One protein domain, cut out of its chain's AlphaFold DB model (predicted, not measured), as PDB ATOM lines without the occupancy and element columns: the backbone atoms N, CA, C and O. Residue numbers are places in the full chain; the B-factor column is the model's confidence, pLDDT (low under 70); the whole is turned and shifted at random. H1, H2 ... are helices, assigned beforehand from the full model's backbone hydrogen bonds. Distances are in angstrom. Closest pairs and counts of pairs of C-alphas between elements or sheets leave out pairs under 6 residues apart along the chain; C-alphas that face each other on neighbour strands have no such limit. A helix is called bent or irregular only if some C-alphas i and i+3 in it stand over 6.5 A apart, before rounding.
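AT A GLANCE: This is residues 109 to 160 of the 203 residues of an uncharacterized protein of Penicillium roqueforti (strain FM164) (UniProt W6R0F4). One long helix, H3, forms a straight rod, and short helices and loops cover one side of it. H2 and H4 pack directly on H3, H1 lies farther out beside H4, and H5 makes a corner with H4 at the end of the printed part. The printed part has 52 residues with five named helices, H1 to H5 in chain order, and no named strand; the class is all helix. It is compact, with a radius of gyration of the C-alphas of 10.0 A and spans of 27 by 24 by 19 A.

IN THESE COORDINATES: Find C-alpha 112 at (30.118, 33.873, -49.345); there H1, residues 112 to 115, begins and runs 5.1 A. Next comes H2, residues 119 to 122, 5.6 A long. Look for C-alpha 129 at (29.540, 23.547, -35.615), where H3, residues 129 to 143, starts its 20.8 A. H4, residues 148 to 151, is irregular: its first and last C-alphas are 7.3 A apart. H5, residues 156 to 159, runs 5.1 A to C-alpha 159 at (20.954, 31.663, -33.552).

HOW THE PARTS SIT: Begin at H4, the hub, which touches three helices, each only just, with 3 pairs of C-alphas within 8 A. The closest C-alphas are Val 115 and Pro 148 for H1, 5.6 A, and Leu 133 and Leu 149 for H3, 6.6 A, where H3 touches with residues 133 to 136 alone. H5 touches H4 only at the corner, at C-alphas 151 and 158, 5.6 A. H2 touches H3, closest at C-alphas 120 and 136, 5.6 A. H1 and H3 are apart. In H3 every O i to N i+4 pair is within hydrogen-bond range; H1, H2, H4 and H5 are too short for such a pair, and their single O i to N i+3 pair is within range in H1 and H2 but not in H4 and H5.

THE WHOLE: The C-alphas farthest apart, Glu 143 and Ala 160, are 27.3 A from each other. The printed part has no cut and no long link. Confidence is under 70 at residues 109 to 110; the mean pLDDT of the printed part is 78.1.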
ATOM      1  N   SER A 109      26.981  39.439 -40.738       67.81
ATOM      2  CA  SER A 109      28.307  38.839 -40.960       67.81
ATOM      3  C   SER A 109      28.361  37.989 -42.229       67.81
ATOM      4  O   SER A 109      27.311  37.629 -42.752       67.81
ATOM      5  N   GLY A 110      29.591  37.726 -42.679       66.38
ATOM      6  CA  GLY A 110      30.004  36.839 -43.768       66.38
ATOM      7  C   GLY A 110      29.412  37.132 -45.143       66.38
ATOM      8  O   GLY A 110      28.231  36.898 -45.377       66.38
ATOM      9  N   THR A 111      30.246  37.527 -46.106       72.75
ATOM     10  CA  THR A 111      29.922  37.226 -47.512       72.75
ATOM     11  C   THR A 111      30.400  35.826 -47.868       72.75
ATOM     12  O   THR A 111      31.374  35.325 -47.311       72.75
ATOM     13  N   ASP A 112      29.737  35.195 -48.833       76.81
ATOM     14  CA  ASP A 112      30.118  33.873 -49.345       76.81
ATOM     15  C   ASP A 112      31.592  33.850 -49.811       76.81
ATOM     16  O   ASP A 112      32.366  32.964 -49.455       76.81
ATOM     17  N   GLY A 113      32.032  34.928 -50.472       77.06
ATOM     18  CA  GLY A 113      33.427  35.140 -50.872       77.06
ATOM     19  C   GLY A 113      34.409  35.481 -49.737       77.06
ATOM     20  O   GLY A 113      35.613  35.533 -49.983       77.06
ATOM     21  N   GLU A 114      33.951  35.746 -48.511       77.50
ATOM     22  CA  GLU A 114      34.797  35.757 -47.306       77.50
ATOM     23  C   GLU A 114      34.864  34.358 -46.683       77.50
ATOM     24  O   GLU A 114      35.963  33.874 -46.421       77.50
ATOM     25  N   VAL A 115      33.720  33.679 -46.515       79.25
ATOM     26  CA  VAL A 115      33.649  32.294 -46.002       79.25
ATOM     27  C   VAL A 115      34.557  31.371 -46.818       79.25
ATOM     28  O   VAL A 115      35.335  30.611 -46.239       79.25
ATOM     29  N   ALA A 116      34.519  31.496 -48.148       81.31
ATOM     30  CA  ALA A 116      35.277  30.662 -49.074       81.31
ATOM     31  C   ALA A 116      36.799  30.906 -49.087       81.31
ATOM     32  O   ALA A 116      37.531  30.113 -49.677       81.31
ATOM     33  N   LYS A 117      37.296  31.979 -48.452       80.44
ATOM     34  CA  LYS A 117      38.745  32.223 -48.303       80.44
ATOM     35  C   LYS A 117      39.353  31.430 -47.148       80.44
ATOM     36  O   LYS A 117      40.551  31.168 -47.176       80.44
ATOM     37  N   HIS A 118      38.542  31.044 -46.163       79.75
ATOM     38  CA  HIS A 118      38.998  30.323 -44.982       79.75
ATOM     39  C   HIS A 118      38.949  28.804 -45.223       79.75
ATOM     40  O   HIS A 118      37.853  28.256 -45.366       79.75
ATOM     41  N   PRO A 119      40.088  28.080 -45.245       79.94
ATOM     42  CA  PRO A 119      40.094  26.625 -45.405       79.94
ATOM     43  C   PRO A 119      39.382  25.907 -44.251       79.94
ATOM     44  O   PRO A 119      38.833  24.827 -44.459       79.94
ATOM     45  N   SER A 120      39.325  26.520 -43.063       77.88
ATOM     46  CA  SER A 120      38.560  26.015 -41.915       77.88
ATOM     47  C   SER A 120      37.051  25.890 -42.176       77.88
ATOM     48  O   SER A 120      36.406  25.072 -41.529       77.88
ATOM     49  N   SER A 121      36.493  26.637 -43.138       76.62
ATOM     50  CA  SER A 121      35.072  26.567 -43.524       76.62
ATOM     51  C   SER A 121      34.700  25.306 -44.316       76.62
ATOM     52  O   SER A 121      33.516  25.016 -44.474       76.62
ATOM     53  N   PHE A 122      35.685  24.592 -44.872       79.94
ATOM     54  CA  PHE A 122      35.473  23.443 -45.761       79.94
ATOM     55  C   PHE A 122      36.318  22.222 -45.365       79.94
ATOM     56  O   PHE A 122      36.591  21.365 -46.206       79.94
ATOM     57  N   ASP A 123      36.748  22.128 -44.105       83.12
ATOM     58  CA  ASP A 123      37.527  20.994 -43.607       83.12
ATOM     59  C   ASP A 123      36.620  19.767 -43.356       83.12
ATOM     60  O   ASP A 123      35.874  19.738 -42.373       83.12
ATOM     61  N   PRO A 124      36.690  18.704 -44.186       82.06
ATOM     62  CA  PRO A 124      35.843  17.524 -44.018       82.06
ATOM     63  C   PRO A 124      36.199  16.702 -42.768       82.06
ATOM     64  O   PRO A 124      35.474  15.768 -42.431       82.06
ATOM     65  N   THR A 125      37.316  17.002 -42.095       86.12
ATOM     66  CA  THR A 125      37.724  16.333 -40.851       86.12
ATOM     67  C   THR A 125      37.102  16.962 -39.605       86.12
ATOM     68  O   THR A 125      37.060  16.315 -38.556       86.12
ATOM     69  N   ASN A 126      36.577  18.186 -39.712       78.56
ATOM     70  CA  ASN A 126      36.067  18.960 -38.588       78.56
ATOM     71  C   ASN A 126      34.713  19.610 -38.913       78.56
ATOM     72  O   ASN A 126      34.613  20.826 -38.962       78.56
ATOM     73  N   THR A 127      33.663  18.804 -39.086       81.38
ATOM     74  CA  THR A 127      32.316  19.285 -39.459       81.38
ATOM     75  C   THR A 127      31.392  19.563 -38.259       81.38
ATOM     76  O   THR A 127      30.170  19.413 -38.347       81.38
ATOM     77  N   ALA A 128      31.957  19.816 -37.075       82.50
ATOM     78  CA  ALA A 128      31.186  20.054 -35.854       82.50
ATOM     79  C   ALA A 128      31.020  21.567 -35.647       82.50
ATOM     80  O   ALA A 128      32.035  22.255 -35.564       82.50
ATOM     81  N   PRO A 129      29.795  22.106 -35.488       78.94
ATOM     82  CA  PRO A 129      29.540  23.547 -35.615       78.94
ATOM     83  C   PRO A 129      30.345  24.401 -34.625       78.94
ATOM     84  O   PRO A 129      30.918  25.418 -34.998       78.94
ATOM     85  N   GLU A 130      30.462  23.960 -33.370       81.50
ATOM     86  CA  GLU A 130      31.260  24.644 -32.338       81.50
ATOM     87  C   GLU A 130      32.770  24.617 -32.646       81.50
ATOM     88  O   GLU A 130      33.506  25.539 -32.298       81.50
ATOM     89  N   SER A 131      33.238  23.570 -33.326       80.00
ATOM     90  CA  SER A 131      34.650  23.339 -33.641       80.00
ATOM     91  C   SER A 131      35.073  24.007 -34.956       80.00
ATOM     92  O   SER A 131      36.192  24.511 -35.041       80.00
ATOM     93  N   GLU A 132      34.183  24.080 -35.951       81.25
ATOM     94  CA  GLU A 132      34.329  24.925 -37.148       81.25
ATOM     95  C   GLU A 132      34.433  26.397 -36.747       81.25
ATOM     96  O   GLU A 132      35.384  27.079 -37.129       81.25
ATOM     97  N   LEU A 133      33.511  26.876 -35.900       81.50
ATOM     98  CA  LEU A 133      33.539  28.239 -35.364       81.50
ATOM     99  C   LEU A 133      34.840  28.519 -34.615       81.50
ATOM    100  O   LEU A 133      35.509  29.507 -34.902       81.50
ATOM    101  N   ALA A 134      35.252  27.634 -33.704       82.75
ATOM    102  CA  ALA A 134      36.492  27.809 -32.954       82.75
ATOM    103  C   ALA A 134      37.755  27.736 -33.835       82.75
ATOM    104  O   ALA A 134      38.778  28.319 -33.472       82.75
ATOM    105  N   ALA A 135      37.733  27.013 -34.959       81.81
ATOM    106  CA  ALA A 135      38.826  26.998 -35.931       81.81
ATOM    107  C   ALA A 135      38.861  28.303 -36.743       81.81
ATOM    108  O   ALA A 135      39.892  28.976 -36.783       81.81
ATOM    109  N   ASN A 136      37.717  28.703 -37.299       81.50
ATOM    110  CA  ASN A 136      37.567  29.917 -38.091       81.50
ATOM    111  C   ASN A 136      37.824  31.190 -37.266       81.50
ATOM    112  O   ASN A 136      38.422  32.140 -37.767       81.50
ATOM    113  N   GLU A 137      37.452  31.215 -35.983       81.75
ATOM    114  CA  GLU A 137      37.734  32.345 -35.095       81.75
ATOM    115  C   GLU A 137      39.237  32.477 -34.800       81.75
ATOM    116  O   GLU A 137      39.769  33.587 -34.821       81.75
ATOM    117  N   LYS A 138      39.957  31.366 -34.578       81.31
ATOM    118  CA  LYS A 138      41.425  31.386 -34.413       81.31
ATOM    119  C   LYS A 138      42.112  31.926 -35.665       81.31
ATOM    120  O   LYS A 138      42.992  32.776 -35.554       81.31
ATOM    121  N   GLU A 139      41.673  31.470 -36.835       80.88
ATOM    122  CA  GLU A 139      42.165  31.925 -38.134       80.88
ATOM    123  C   GLU A 139      41.878  33.425 -38.348       80.88
ATOM    124  O   GLU A 139      42.782  34.212 -38.622       80.88
ATOM    125  N   SER A 140      40.640  33.856 -38.098       79.94
ATOM    126  CA  SER A 140      40.204  35.253 -38.238       79.94
ATOM    127  C   SER A 140      40.932  36.200 -37.280       79.94
ATOM    128  O   SER A 140      41.332  37.294 -37.679       79.94
ATOM    129  N   ARG A 141      41.179  35.768 -36.033       77.56
ATOM    130  CA  ARG A 141      42.010  36.495 -35.055       77.56
ATOM    131  C   ARG A 141      43.460  36.633 -35.531       77.56
ATOM    132  O   ARG A 141      44.064  37.673 -35.285       77.56
ATOM    133  N   GLN A 142      44.005  35.628 -36.218       75.56
ATOM    134  CA  GLN A 142      45.349  35.678 -36.803       75.56
ATOM    135  C   GLN A 142      45.416  36.609 -38.029       75.56
ATOM    136  O   GLN A 142      46.421  37.293 -38.213       75.56
ATOM    137  N   GLU A 143      44.347  36.697 -38.825       74.00
ATOM    138  CA  GLU A 143      44.234  37.654 -39.937       74.00
ATOM    139  C   GLU A 143      43.802  39.075 -39.519       74.00
ATOM    140  O   GLU A 143      43.809  39.987 -40.347       74.00
ATOM    141  N   GLY A 144      43.398  39.282 -38.260       71.56
ATOM    142  CA  GLY A 144      42.864  40.558 -37.768       71.56
ATOM    143  C   GLY A 144      41.483  40.929 -38.333       71.56
ATOM    144  O   GLY A 144      41.106  42.102 -38.307       71.56
ATOM    145  N   LYS A 145      40.731  39.955 -38.858       72.06
ATOM    146  CA  LYS A 145      39.410  40.140 -39.485       72.06
ATOM    147  C   LYS A 145      38.294  39.599 -38.585       72.06
ATOM    148  O   LYS A 145      38.533  38.844 -37.646       72.06
ATOM    149  N   LYS A 146      37.046  39.982 -38.873       73.25
ATOM    150  CA  LYS A 146      35.867  39.378 -38.230       73.25
ATOM    151  C   LYS A 146      35.591  38.011 -38.849       73.25
ATOM    152  O   LYS A 146      35.590  37.914 -40.072       73.25
ATOM    153  N   SER A 147      35.286  37.010 -38.021       78.44
ATOM    154  CA  SER A 147      34.870  35.692 -38.512       78.44
ATOM    155  C   SER A 147      33.609  35.810 -39.379       78.44
ATOM    156  O   SER A 147      32.592  36.345 -38.918       78.44
ATOM    157  N   PRO A 148      33.627  35.303 -40.625       76.25
ATOM    158  CA  PRO A 148      32.435  35.269 -41.470       76.25
ATOM    159  C   PRO A 148      31.296  34.433 -40.871       76.25
ATOM    160  O   PRO A 148      30.128  34.729 -41.108       76.25
ATOM    161  N   LEU A 149      31.629  33.433 -40.048       78.88
ATOM    162  CA  LEU A 149      30.671  32.511 -39.435       78.88
ATOM    163  C   LEU A 149      30.017  33.050 -38.147       78.88
ATOM    164  O   LEU A 149      29.102  32.420 -37.626       78.88
ATOM    165  N   ASP A 150      30.417  34.231 -37.665       81.00
ATOM    166  CA  ASP A 150      29.928  34.839 -36.416       81.00
ATOM    167  C   ASP A 150      28.390  34.975 -36.349       81.00
ATOM    168  O   ASP A 150      27.778  34.703 -35.322       81.00
ATOM    169  N   MET A 151      27.733  35.292 -37.471       76.38
ATOM    170  CA  MET A 151      26.262  35.380 -37.567       76.38
ATOM    171  C   MET A 151      25.640  34.197 -38.337       76.38
ATOM    172  O   MET A 151      24.532  34.305 -38.863       76.38
ATOM    173  N   SER A 152      26.358  33.072 -38.436       74.06
ATOM    174  CA  SER A 152      25.883  31.835 -39.068       74.06
ATOM    175  C   SER A 152      24.862  31.102 -38.183       74.06
ATOM    176  O   SER A 152      24.993  31.140 -36.958       74.06
ATOM    177  N   PRO A 153      23.912  30.331 -38.751       72.81
ATOM    178  CA  PRO A 153      23.090  29.378 -37.996       72.81
ATOM    179  C   PRO A 153      23.889  28.351 -37.175       72.81
ATOM    180  O   PRO A 153      23.336  27.754 -36.254       72.81
ATOM    181  N   ALA A 154      25.171  28.133 -37.494       73.44
ATOM    182  CA  ALA A 154      26.071  27.309 -36.688       73.44
ATOM    183  C   ALA A 154      26.389  27.941 -35.319       73.44
ATOM    184  O   ALA A 154      26.588  27.210 -34.347       73.44
ATOM    185  N   ASN A 155      26.417  29.278 -35.220       80.12
ATOM    186  CA  ASN A 155      26.673  29.969 -33.960       80.12
ATOM    187  C   ASN A 155      25.428  29.894 -33.071       80.12
ATOM    188  O   ASN A 155      24.404  30.525 -33.347       80.12
ATOM    189  N   ARG A 156      25.521  29.116 -31.989       77.69
ATOM    190  CA  ARG A 156      24.449  28.939 -31.002       77.69
ATOM    191  C   ARG A 156      24.033  30.251 -30.346       77.69
ATOM    192  O   ARG A 156      22.846  30.405 -30.096       77.69
ATOM    193  N   ASP A 157      24.951  31.190 -30.139       78.69
ATOM    194  CA  ASP A 157      24.659  32.460 -29.467       78.69
ATOM    195  C   ASP A 157      23.944  33.444 -30.406       78.69
ATOM    196  O   ASP A 157      22.997  34.118 -30.006       78.69
ATOM    197  N   ALA A 158      24.326  33.474 -31.688       75.94
ATOM    198  CA  ALA A 158      23.665  34.301 -32.704       75.94
ATOM    199  C   ALA A 158      22.324  33.715 -33.194       75.94
ATOM    200  O   ALA A 158      21.431  34.462 -33.598       75.94
ATOM    201  N   SER A 159      22.181  32.384 -33.173       75.69
ATOM    202  CA  SER A 159      20.954  31.663 -33.552       75.69
ATOM    203  C   SER A 159      20.016  31.370 -32.377       75.69
ATOM    204  O   SER A 159      18.887  30.912 -32.597       75.69
ATOM    205  N   ALA A 160      20.445  31.641 -31.140       78.38
ATOM    206  CA  ALA A 160      19.611  31.510 -29.957       78.38
ATOM    207  C   ALA A 160      18.336  32.340 -30.117       78.38
ATOM    208  O   ALA A 160      18.353  33.535 -30.425       78.38
TER     209      ALA A 160